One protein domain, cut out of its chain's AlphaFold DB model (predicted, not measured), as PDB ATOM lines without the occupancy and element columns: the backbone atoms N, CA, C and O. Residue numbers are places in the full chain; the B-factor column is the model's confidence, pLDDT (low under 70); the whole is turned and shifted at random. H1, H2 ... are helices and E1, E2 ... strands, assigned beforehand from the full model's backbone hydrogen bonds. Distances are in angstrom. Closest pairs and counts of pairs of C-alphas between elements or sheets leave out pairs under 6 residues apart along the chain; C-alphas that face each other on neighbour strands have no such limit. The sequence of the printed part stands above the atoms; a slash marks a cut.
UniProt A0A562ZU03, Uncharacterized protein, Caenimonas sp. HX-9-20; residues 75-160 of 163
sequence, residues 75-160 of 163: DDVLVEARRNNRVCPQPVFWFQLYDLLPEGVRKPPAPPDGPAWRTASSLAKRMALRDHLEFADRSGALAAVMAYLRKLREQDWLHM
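AT A GLANCE: This is residues 75 to 160 of the 163 residues of an uncharacterized protein of Caenimonas sp. HX-9-20 (UniProt A0A562ZU03). A small sheet of two strands, E1 and E2, stands at one end of a compact cluster of helices, in which the long H4 runs along one side and H1, H5 and H2 are gathered over its other side. H3 lies at the outside near the beginning of H4, and residues 100 to 113, with no named element, run from H2 out to Gly 104 and back to H3. The printed part has 86 residues with five named helices and two named strands, in the order H1 E1 H2 H3 H4 H5 E2; the sheet, order E1 - E2, is antiparallel, and the class is mostly helix. The whole is compact, with a radius of gyration of the C-alphas of 11.9 A, and rounded, spanning 29 by 24 by 19 A.

IN THESE COORDINATES: E1 is residues 86 to 89, 8.0 A long, and E2 is residues 157 to 159, 6.4 A, ending with C-alpha 159 at (191.427, 231.903, 182.943). H4, residues 122 to 139, is the longest helix at 25.8 A; its C-alpha 122 is at (191.305, 240.023, 181.398). H1, residues 75 to 81, begins with C-alpha 75 at (176.449, 237.667, 194.253) and measures 9.8 A. H2 is residues 91 to 99, 12.4 A; H5 is residues 142 to 149, 10.4 A; H3 is residues 114 to 119, 9.0 A.

HOW THE PARTS SIT: E1 and E2 are antiparallel neighbours at 150 degrees, with N 87 and O 158 within hydrogen-bond range at 2.8 A, as are N 158 and O 88 at 2.8 A. The closest C-alphas of E1 and H4 are those of Val 87 and Arg 126, 5.3 A apart. H4 and H5 form a helical hairpin and touch, with residues 133 to 136 of H4 alone; their closest C-alphas, of Ala 136 and Leu 142, are 4.7 A apart, and they run opposite ways at a steep tilt of 41 degrees. H1 touches H5, the same way at a shallow tilt of 21 degrees, closest at the C-alphas of Val 77 and Met 146, 5.9 A. H1 and H4 only just touch, with 3 pairs of C-alphas within 8 A, closest at Leu 78 and Arg 130, 7.3 A. H2 is close to but not clearly touching H5, closest at the C-alphas of Leu 97 and Val 145, 6.7 A. H3 touches no helix; its C-alpha of Trp 117 is 7.7 A from that of Lys 125 in H4. In H1, H2, H3, H4 and H5 every O i to N i+4 pair is within hydrogen-bond range.

THE WHOLE: The two C-alphas farthest apart, of Asn 84 and Gly 104, are 33.1 A from each other. The printed part has no cut. The link from H2 to H3, 14 residues, is long. The mean pLDDT of the printed part is 91.3, and no printed residue is under 70.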
ATOM      1  N   ASP A  75     175.188 237.988 193.592       93.25
ATOM      2  CA  ASP A  75     176.449 237.667 194.253       93.25
ATOM      3  C   ASP A  75     176.794 236.179 194.098       93.25
ATOM      4  O   ASP A  75     177.938 235.857 193.777       93.25
ATOM      5  N   ASP A  76     175.811 235.277 194.190       92.62
ATOM      6  CA  ASP A  76     176.017 233.840 193.955       92.62
ATOM      7  C   ASP A  76     176.473 233.557 192.517       92.62
ATOM      8  O   ASP A  76     177.407 232.782 192.292       92.62
ATOM      9  N   VAL A  77     175.850 234.214 191.531       93.94
ATOM     10  CA  VAL A  77     176.222 234.059 190.113       93.94
ATOM     11  C   VAL A  77     177.615 234.616 189.848       93.94
ATOM     12  O   VAL A  77     178.408 234.014 189.126       93.94
ATOM     13  N   LEU A  78     177.944 235.752 190.459       94.25
ATOM     14  CA  LEU A  78     179.264 236.358 190.350       94.25
ATOM     15  C   LEU A  78     180.355 235.513 191.011       94.25
ATOM     16  O   LEU A  78     181.481 235.503 190.508       94.25
ATOM     17  N   VAL A  79     180.047 234.834 192.118       94.12
ATOM     18  CA  VAL A  79     180.946 233.866 192.754       94.12
ATOM     19  C   VAL A  79     181.153 232.671 191.829       94.12
ATOM     20  O   VAL A  79     182.297 232.295 191.589       94.12
ATOM     21  N   GLU A  80     180.084 232.118 191.249       93.31
ATOM     22  CA  GLU A  80     180.165 230.997 190.302       93.31
ATOM     23  C   GLU A  80     181.008 231.345 189.065       93.31
ATOM     24  O   GLU A  80     181.906 230.589 188.690       93.31
ATOM     25  N   ALA A  81     180.783 232.521 188.475       93.56
ATOM     26  CA  ALA A  81     181.510 232.994 187.299       93.56
ATOM     27  C   ALA A  81     183.005 233.252 187.559       93.56
ATOM     28  O   ALA A  81     183.785 233.304 186.613       93.56
ATOM     29  N   ARG A  82     183.411 233.417 188.826       93.44
ATOM     30  CA  ARG A  82     184.803 233.662 189.242       93.44
ATOM     31  C   ARG A  82     185.491 232.442 189.852       93.44
ATOM     32  O   ARG A  82     186.655 232.543 190.246       93.44
ATOM     33  N   ARG A  83     184.804 231.299 189.953       92.25
ATOM     34  CA  ARG A  83     185.418 230.054 190.440       92.25
ATOM     35  C   ARG A  83     186.642 229.695 189.611       92.25
ATOM     36  O   ARG A  83     186.733 230.083 188.457       92.25
ATOM     37  N   ASN A  84     187.585 228.969 190.207       92.25
ATOM     38  CA  ASN A  84     188.780 228.470 189.520       92.25
ATOM     39  C   ASN A  84     189.568 229.551 188.761       92.25
ATOM     40  O   ASN A  84     190.196 229.258 187.755       92.25
ATOM     41  N   ASN A  85     189.541 230.806 189.231       92.31
ATOM     42  CA  ASN A  85     190.221 231.933 188.585       92.31
ATOM     43  C   ASN A  85     189.707 232.263 187.165       92.31
ATOM     44  O   ASN A  85     190.428 232.842 186.345       92.31
ATOM     45  N   ARG A  86     188.443 231.928 186.886       95.19
ATOM     46  CA  ARG A  86     187.745 232.278 185.645       95.19
ATOM     47  C   ARG A  86     187.633 233.800 185.472       95.19
ATOM     48  O   ARG A  86     187.484 234.577 186.429       95.19
ATOM     49  N   VAL A  87     187.722 234.245 184.224       93.44
ATOM     50  CA  VAL A  87     187.591 235.648 183.801       93.44
ATOM     51  C   VAL A  87     186.255 235.858 183.107       93.44
ATOM     52  O   VAL A  87     185.438 236.651 183.575       93.44
ATOM     53  N   CYS A  88     186.046 235.137 182.006       93.56
ATOM     54  CA  CYS A  88     184.817 235.134 181.227       93.56
ATOM     55  C   CYS A  88     184.673 233.817 180.451       93.56
ATOM     56  O   CYS A  88     185.666 233.114 180.277       93.56
ATOM     57  N   PRO A  89     183.474 233.463 179.964       94.94
ATOM     58  CA  PRO A  89     183.330 232.379 178.998       94.94
ATOM     59  C   PRO A  89     184.103 232.678 177.704       94.94
ATOM     60  O   PRO A  89     184.333 233.843 177.360       94.94
ATOM     61  N   GLN A  90     184.463 231.634 176.958       93.94
ATOM     62  CA  GLN A  90     184.981 231.775 175.594       93.94
ATOM     63  C   GLN A  90     183.943 232.490 174.706       93.94
ATOM     64  O   GLN A  90     182.738 232.355 174.953       93.94
ATOM     65  N   PRO A  91     184.363 233.214 173.647       92.38
ATOM     66  CA  PRO A  91     183.483 234.096 172.876       92.38
ATOM     67  C   PRO A  91     182.174 233.439 172.424       92.38
ATOM     68  O   PRO A  91     181.102 233.996 172.632       92.38
ATOM     69  N   VAL A  92     182.240 232.214 171.893       92.50
ATOM     70  CA  VAL A  92     181.064 231.470 171.405       92.50
ATOM     71  C   VAL A  92     180.024 231.254 172.510       92.50
ATOM     72  O   VAL A  92     178.834 231.480 172.298       92.50
ATOM     73  N   PHE A  93     180.463 230.855 173.705       94.62
ATOM     74  CA  PHE A  93     179.568 230.615 174.840       94.62
ATOM     75  C   PHE A  93     179.103 231.908 175.502       94.62
ATOM     76  O   PHE A  93     178.024 231.935 176.094       94.62
ATOM     77  N   TRP A  94     179.895 232.974 175.398       94.69
ATOM     78  CA  TRP A  94     179.511 234.292 175.884       94.69
ATOM     79  C   TRP A  94     178.400 234.901 175.019       94.69
ATOM     80  O   TRP A  94     177.427 235.416 175.563       94.69
ATOM     81  N   PHE A  95     178.467 234.765 173.691       93.25
ATOM     82  CA  PHE A  95     177.364 235.172 172.814       93.25
ATOM     83  C   PHE A  95     176.075 234.401 173.115       93.25
ATOM     84  O   PHE A  95     175.033 235.019 173.293       93.25
ATOM     85  N   GLN A  96     176.154 233.084 173.314       93.62
ATOM     86  CA  GLN A  96     174.989 232.290 173.728       93.62
ATOM     87  C   GLN A  96     174.394 232.764 175.063       93.62
ATOM     88  O   GLN A  96     173.178 232.833 175.205       93.62
ATOM     89  N   LEU A  97     175.232 233.138 176.039       93.50
ATOM     90  CA  LEU A  97     174.758 233.752 177.284       93.50
ATOM     91  C   LEU A  97     174.030 235.070 177.010       93.50
ATOM     92  O   LEU A  97     172.987 235.330 177.606       93.50
ATOM     93  N   TYR A  98     174.576 235.901 176.124       92.88
ATOM     94  CA  TYR A  98     173.979 237.178 175.751       92.88
ATOM     95  C   TYR A  98     172.623 237.006 175.058       92.88
ATOM     96  O   TYR A  98     171.723 237.813 175.292       92.88
ATOM     97  N   ASP A  99     172.442 235.953 174.266       92.00
ATOM     98  CA  ASP A  99     171.175 235.633 173.598       92.00
ATOM     99  C   ASP A  99     170.084 235.169 174.575       92.00
ATOM    100  O   ASP A  99     168.900 235.381 174.327       92.00
ATOM    101  N   LEU A 100     170.461 234.605 175.730       89.38
ATOM    102  CA  LEU A 100     169.513 234.270 176.805       89.38
ATOM    103  C   LEU A 100     168.942 235.510 177.508       89.38
ATOM    104  O   LEU A 100     167.957 235.405 178.242       89.38
ATOM    105  N   LEU A 101     169.570 236.676 177.336       90.38
ATOM    106  CA  LEU A 101     169.108 237.914 177.949       90.38
ATOM    107  C   LEU A 101     167.929 238.487 177.151       90.38
ATOM    108  O   LEU A 101     168.057 238.673 175.936       90.38
ATOM    109  N   PRO A 102     166.815 238.840 177.816       87.38
ATOM    110  CA  PRO A 102     165.619 239.321 177.142       87.38
ATOM    111  C   PRO A 102     165.875 240.645 176.419       87.38
ATOM    112  O   PRO A 102     166.606 241.516 176.902       87.38
ATOM    113  N   GLU A 103     165.235 240.806 175.265       79.75
ATOM    114  CA  GLU A 103     165.215 242.070 174.536       79.75
ATOM    115  C   GLU A 103     164.212 243.037 175.181       79.75
ATOM    116  O   GLU A 103     163.097 242.654 175.535       79.75
ATOM    117  N   GLY A 104     164.608 244.297 175.378       71.50
ATOM    118  CA  GLY A 104     163.724 245.308 175.962       71.50
ATOM    119  C   GLY A 104     164.475 246.511 176.525       71.50
ATOM    120  O   GLY A 104     164.751 247.471 175.810       71.50
ATOM    121  N   VAL A 105     164.792 246.478 177.824       70.12
ATOM    122  CA  VAL A 105     165.551 247.549 178.498       70.12
ATOM    123  C   VAL A 105     166.936 247.653 177.868       70.12
ATOM    124  O   VAL A 105     167.504 246.625 177.510       70.12
ATOM    125  N   ARG A 106     167.477 248.877 177.748       83.25
ATOM    126  CA  ARG A 106     168.805 249.189 177.184       83.25
ATOM    127  C   ARG A 106     169.829 248.097 177.526       83.25
ATOM    128  O   ARG A 106     170.381 248.080 178.628       83.25
ATOM    129  N   LYS A 107     170.037 247.184 176.572       84.12
ATOM    130  CA  LYS A 107     170.898 246.017 176.739       84.12
ATOM    131  C   LYS A 107     172.348 246.508 176.822       84.12
ATOM    132  O   LYS A 107     172.700 247.460 176.117       84.12
ATOM    133  N   PRO A 108     173.188 245.920 177.687       86.94
ATOM    134  CA  PRO A 108     174.629 246.146 177.632       86.94
ATOM    135  C   PRO A 108     175.172 245.848 176.225       86.94
ATOM    136  O   PRO A 108     174.541 245.096 175.469       86.94
ATOM    137  N   PRO A 109     176.333 246.420 175.862       87.19
ATOM    138  CA  PRO A 109     176.965 246.140 174.580       87.19
ATOM    139  C   PRO A 109     177.155 244.634 174.387       87.19
ATOM    140  O   PRO A 109     177.291 243.880 175.357       87.19
ATOM    141  N   ALA A 110     177.135 244.193 173.131       88.25
ATOM    142  CA  ALA A 110     177.406 242.801 172.805       88.25
ATOM    143  C   ALA A 110     178.799 242.390 173.323       88.25
ATOM    144  O   ALA A 110     179.688 243.245 173.435       88.25
ATOM    145  N   PRO A 111     179.002 241.104 173.659       89.38
ATOM    146  CA  PRO A 111     180.322 240.587 173.983       89.38
ATOM    147  C   PRO A 111     181.335 240.956 172.889       89.38
ATOM    148  O   PRO A 111     180.976 240.961 171.709       89.38
ATOM    149  N   PRO A 112     182.587 241.274 173.248       87.00
ATOM    150  CA  PRO A 112     183.605 241.554 172.247       87.00
ATOM    151  C   PRO A 112     183.875 240.298 171.409       87.00
ATOM    152  O   PRO A 112     183.958 239.192 171.946       87.00
ATOM    153  N   ASP A 113     184.035 240.468 170.099       88.94
ATOM    154  CA  ASP A 113     184.299 239.396 169.144       88.94
ATOM    155  C   ASP A 113     185.757 239.391 168.657       88.94
ATOM    156  O   ASP A 113     186.478 240.390 168.715       88.94
ATOM    157  N   GLY A 114     186.213 238.216 168.208       85.50
ATOM    158  CA  GLY A 114     187.472 237.984 167.491       85.50
ATOM    159  C   GLY A 114     188.664 238.868 167.910       85.50
ATOM    160  O   GLY A 114     189.305 238.574 168.924       85.50
ATOM    161  N   PRO A 115     189.049 239.893 167.116       87.44
ATOM    162  CA  PRO A 115     190.169 240.778 167.443       87.44
ATOM    163  C   PRO A 115     189.953 241.600 168.716       87.44
ATOM    164  O   PRO A 115     190.866 241.680 169.532       87.44
ATOM    165  N   ALA A 116     188.757 242.166 168.910       87.38
ATOM    166  CA  ALA A 116     188.448 243.004 170.067       87.38
ATOM    167  C   ALA A 116     188.554 242.205 171.373       87.38
ATOM    168  O   ALA A 116     189.091 242.701 172.364       87.38
ATOM    169  N   TRP A 117     188.118 240.940 171.347       89.31
ATOM    170  CA  TRP A 117     188.253 240.029 172.482       89.31
ATOM    171  C   TRP A 117     189.721 239.727 172.805       89.31
ATOM    172  O   TRP A 117     190.111 239.808 173.965       89.31
ATOM    173  N   ARG A 118     190.557 239.450 171.796       87.62
ATOM    174  CA  ARG A 118     191.992 239.171 171.999       87.62
ATOM    175  C   ARG A 118     192.771 240.375 172.527       87.62
ATOM    176  O   ARG A 118     193.683 240.206 173.319       87.62
ATOM    177  N   THR A 119     192.416 241.589 172.111       91.00
ATOM    178  CA  THR A 119     193.100 242.809 172.573       91.00
ATOM    179  C   THR A 119     192.646 243.288 173.950       91.00
ATOM    180  O   THR A 119     193.357 244.051 174.600       91.00
ATOM    181  N   ALA A 120     191.448 242.897 174.390       90.00
ATOM    182  CA  ALA A 120     190.915 243.320 175.676       90.00
ATOM    183  C   ALA A 120     191.657 242.626 176.826       90.00
ATOM    184  O   ALA A 120     191.850 241.411 176.810       90.00
ATOM    185  N   SER A 121     192.016 243.380 177.866       92.25
ATOM    186  CA  SER A 121     192.612 242.798 179.072       92.25
ATOM    187  C   SER A 121     191.626 241.867 179.788       92.25
ATOM    188  O   SER A 121     190.411 242.096 179.751       92.25
ATOM    189  N   SER A 122     192.132 240.863 180.516       91.88
ATOM    190  CA  SER A 122     191.305 240.023 181.398       91.88
ATOM    191  C   SER A 122     190.366 240.836 182.297       91.88
ATOM    192  O   SER A 122     189.195 240.496 182.473       91.88
ATOM    193  N   LEU A 123     190.845 241.954 182.854       91.31
ATOM    194  CA  LEU A 123     190.024 242.811 183.709       91.31
ATOM    195  C   LEU A 123     188.848 243.437 182.940       91.31
ATOM    196  O   LEU A 123     187.726 243.426 183.446       91.31
ATOM    197  N   ALA A 124     189.082 243.934 181.721       92.62
ATOM    198  CA  ALA A 124     188.031 244.503 180.880       92.62
ATOM    199  C   ALA A 124     186.973 243.449 180.510       92.62
ATOM    200  O   ALA A 124     185.776 243.711 180.630       92.62
ATOM    201  N   LYS A 125     187.406 242.231 180.153       93.25
ATOM    202  CA  LYS A 125     186.510 241.097 179.873       93.25
ATOM    203  C   LYS A 125     185.633 240.759 181.089       93.25
ATOM    204  O   LYS A 125     184.421 240.594 180.960       93.25
ATOM    205  N   ARG A 126     186.222 240.729 182.289       93.25
ATOM    206  CA  ARG A 126     185.495 240.464 183.542       93.25
ATOM    207  C   ARG A 126     184.460 241.544 183.865       93.25
ATOM    208  O   ARG A 126     183.374 241.215 184.341       93.25
ATOM    209  N   MET A 127     184.786 242.816 183.632       93.00
ATOM    210  CA  MET A 127     183.839 243.921 183.829       93.00
ATOM    211  C   MET A 127     182.667 243.836 182.854       93.00
ATOM    212  O   MET A 127     181.524 243.897 183.293       93.00
ATOM    213  N   ALA A 128     182.932 243.569 181.574       93.62
ATOM    214  CA  ALA A 128     181.869 243.382 180.591       93.62
ATOM    215  C   ALA A 128     180.929 242.223 180.972       93.62
ATOM    216  O   ALA A 128     179.711 242.390 180.947       93.62
ATOM    217  N   LEU A 129     181.472 241.074 181.402       94.75
ATOM    218  CA  LEU A 129     180.645 239.950 181.852       94.75
ATOM    219  C   LEU A 129     179.784 240.336 183.058       94.75
ATOM    220  O   LEU A 129     178.607 239.987 183.114       94.75
ATOM    221  N   ARG A 130     180.355 241.057 184.028       95.00
ATOM    222  CA  ARG A 130     179.608 241.536 185.193       95.00
ATOM    223  C   ARG A 130     178.419 242.400 184.772       95.00
ATOM    224  O   ARG A 130     177.329 242.172 185.286       95.00
ATOM    225  N   ASP A 131     178.600 243.318 183.827       94.12
ATOM    226  CA  ASP A 131     177.512 244.168 183.330       94.12
ATOM    227  C   ASP A 131     176.378 243.338 182.703       94.12
ATOM    228  O   ASP A 131     175.196 243.633 182.910       94.12
ATOM    229  N   HIS A 132     176.714 242.257 181.985       93.88
ATOM    230  CA  HIS A 132     175.729 241.298 181.465       93.88
ATOM    231  C   HIS A 132     174.967 240.584 182.585       93.88
ATOM    232  O   HIS A 132     173.747 240.447 182.501       93.88
ATOM    233  N   LEU A 133     175.655 240.162 183.648       94.19
ATOM    234  CA  LEU A 133     175.030 239.494 184.795       94.19
ATOM    235  C   LEU A 133     174.140 240.447 185.604       94.19
ATOM    236  O   LEU A 133     173.032 240.077 185.987       94.19
ATOM    237  N   GLU A 134     174.570 241.690 185.812       93.25
ATOM    238  CA  GLU A 134     173.749 242.719 186.460       93.25
ATOM    239  C   GLU A 134     172.516 243.070 185.613       93.25
ATOM    240  O   GLU A 134     171.434 243.329 186.145       93.25
ATOM    241  N   PHE A 135     172.632 243.039 184.282       92.88
ATOM    242  CA  PHE A 135     171.465 243.144 183.409       92.88
ATOM    243  C   PHE A 135     170.527 241.938 183.556       92.88
ATOM    244  O   PHE A 135     169.309 242.126 183.609       92.88
ATOM    245  N   ALA A 136     171.062 240.718 183.659       92.19
ATOM    246  CA  ALA A 136     170.268 239.510 183.887       92.19
ATOM    247  C   ALA A 136     169.480 239.575 185.206       92.19
ATOM    248  O   ALA A 136     168.316 239.176 185.245       92.19
ATOM    249  N   ASP A 137     170.086 240.124 186.260       91.88
ATOM    250  CA  ASP A 137     169.434 240.367 187.552       91.88
ATOM    251  C   ASP A 137     168.268 241.354 187.415       91.88
ATOM    252  O   ASP A 137     167.124 241.029 187.736       91.88
ATOM    253  N   ARG A 138     168.512 242.527 186.814       90.12
ATOM    254  CA  ARG A 138     167.466 243.548 186.607       90.12
ATOM    255  C   ARG A 138     166.328 243.090 185.693       90.12
ATOM    256  O   ARG A 138     165.205 243.564 185.845       90.12
ATOM    257  N   SER A 139     166.617 242.213 184.735       89.69
ATOM    258  CA  SER A 139     165.637 241.693 183.774       89.69
ATOM    259  C   SER A 139     164.936 240.408 184.232       89.69
ATOM    260  O   SER A 139     164.026 239.942 183.551       89.69
ATOM    261  N   GLY A 140     165.325 239.836 185.378       89.25
ATOM    262  CA  GLY A 140     164.747 238.595 185.902       89.25
ATOM    263  C   GLY A 140     165.208 237.317 185.187       89.25
ATOM    264  O   GLY A 140     164.662 236.247 185.442       89.25
ATOM    265  N   ALA A 141     166.223 237.397 184.322       91.00
ATOM    266  CA  ALA A 141     166.799 236.259 183.597       91.00
ATOM    267  C   ALA A 141     167.936 235.550 184.363       91.00
ATOM    268  O   ALA A 141     168.515 234.577 183.875       91.00
ATOM    269  N   LEU A 142     168.262 236.014 185.574       92.00
ATOM    270  CA  LEU A 142     169.416 235.554 186.351       92.00
ATOM    271  C   LEU A 142     169.433 234.038 186.603       92.00
ATOM    272  O   LEU A 142     170.483 233.410 186.491       92.00
ATOM    273  N   ALA A 143     168.278 233.432 186.888       90.94
ATOM    274  CA  ALA A 143     168.180 231.991 187.127       90.94
ATOM    275  C   ALA A 143     168.539 231.162 185.878       90.94
ATOM    276  O   ALA A 143     169.237 230.151 185.981       90.94
ATOM    277  N   ALA A 144     168.110 231.608 184.691       91.56
ATOM    278  CA  ALA A 144     168.444 230.958 183.425       91.56
ATOM    279  C   ALA A 144     169.943 231.082 183.119       91.56
ATOM    280  O   ALA A 144     170.583 230.100 182.738       91.56
ATOM    281  N   VAL A 145     170.518 232.262 183.372       93.88
ATOM    282  CA  VAL A 145     171.958 232.503 183.219       93.88
ATOM    283  C   VAL A 145     172.768 231.636 184.183       93.88
ATOM    284  O   VAL A 145     173.706 230.972 183.752       93.88
ATOM    285  N   MET A 146     172.389 231.554 185.459       93.88
ATOM    286  CA  MET A 146     173.067 230.695 186.437       93.88
ATOM    287  C   MET A 146     173.025 229.217 186.026       93.88
ATOM    288  O   MET A 146     174.037 228.519 186.086       93.88
ATOM    289  N   ALA A 147     171.870 228.733 185.562       93.38
ATOM    290  CA  ALA A 147     171.737 227.370 185.058       93.38
ATOM    291  C   ALA A 147     172.617 227.117 183.822       93.38
ATOM    292  O   ALA A 147     173.165 226.024 183.677       93.38
ATOM    293  N   TYR A 148     172.771 228.114 182.947       94.94
ATOM    294  CA  TYR A 148     173.659 228.044 181.791       94.94
ATOM    295  C   TYR A 148     175.138 228.019 182.200       94.94
ATOM    296  O   TYR A 148     175.870 227.128 181.773       94.94
ATOM    297  N   LEU A 149     175.570 228.910 183.099       94.06
ATOM    298  CA  LEU A 149     176.958 228.962 183.577       94.06
ATOM    299  C   LEU A 149     177.409 227.651 184.229       94.06
ATOM    300  O   LEU A 149     178.539 227.221 184.020       94.06
ATOM    301  N   ARG A 150     176.518 226.977 184.968       93.50
ATOM    302  CA  ARG A 150     176.807 225.676 185.598       93.50
ATOM    303  C   ARG A 150     176.973 224.527 184.599       93.50
ATOM    304  O   ARG A 150     177.504 223.487 184.974       93.50
ATOM    305  N   LYS A 151     176.501 224.683 183.357       94.88
ATOM    306  CA  LYS A 151     176.659 223.682 182.288       94.88
ATOM    307  C   LYS A 151     177.980 223.825 181.534       94.88
ATOM    308  O   LYS A 151     178.402 222.863 180.897       94.88
ATOM    309  N   LEU A 152     178.615 224.997 181.584       94.31
ATOM    310  CA  LEU A 152     179.894 225.237 180.920       94.31
ATOM    311  C   LEU A 152     181.007 224.439 181.604       94.31
ATOM    312  O   LEU A 152     181.135 224.457 182.830       94.31
ATOM    313  N   ARG A 153     181.831 223.752 180.808       94.38
ATOM    314  CA  ARG A 153     183.011 223.034 181.311       94.38
ATOM    315  C   ARG A 153     184.160 224.009 181.484       94.38
ATOM    316  O   ARG A 153     184.166 225.059 180.860       94.38
ATOM    317  N   GLU A 154     185.176 223.638 182.257       92.69
ATOM    318  CA  GLU A 154     186.318 224.523 182.527       92.69
ATOM    319  C   GLU A 154     187.015 225.018 181.248       92.69
ATOM    320  O   GLU A 154     187.322 226.194 181.142       92.69
ATOM    321  N   GLN A 155     187.161 224.157 180.239       92.88
ATOM    322  CA  GLN A 155     187.732 224.487 178.921       92.88
ATOM    323  C   GLN A 155     186.946 225.537 178.117       92.88
ATOM    324  O   GLN A 155     187.455 226.098 177.153       92.88
ATOM    325  N   ASP A 156     185.682 225.758 178.479       94.25
ATOM    326  CA  ASP A 156     184.792 226.711 177.827       94.25
ATOM    327  C   ASP A 156     184.914 228.112 178.478       94.25
ATOM    328  O   ASP A 156     184.220 229.050 178.076       94.25
ATOM    329  N   TRP A 157     185.810 228.268 179.462       94.88
ATOM    330  CA  TRP A 157     186.158 229.523 180.126       94.88
ATOM    331  C   TRP A 157     187.551 230.015 179.726       94.88
ATOM    332  O   TRP A 157     188.394 229.254 179.265       94.88
ATOM    333  N   LEU A 158     187.763 231.316 179.901       92.81
ATOM    334  CA  LEU A 158     189.069 231.959 179.921       92.81
ATOM    335  C   LEU A 158     189.531 232.104 181.373       92.81
ATOM    336  O   LEU A 158     188.766 232.586 182.222       92.81
ATOM    337  N   HIS A 159     190.792 231.774 181.635       93.25
ATOM    338  CA  HIS A 159     191.427 231.903 182.943       93.25
ATOM    339  C   HIS A 159     192.350 233.114 183.004       93.25
ATOM    340  O   HIS A 159     192.897 233.574 182.004       93.25
ATOM    341  N   MET A 160     192.533 233.652 184.210       87.25
ATOM    342  CA  MET A 160     193.525 234.705 184.430       87.25
ATOM    343  C   MET A 160     194.926 234.198 184.076       87.25
ATOM    344  O   MET A 160     195.377 233.199 184.635       87.25
TER     345      MET A 160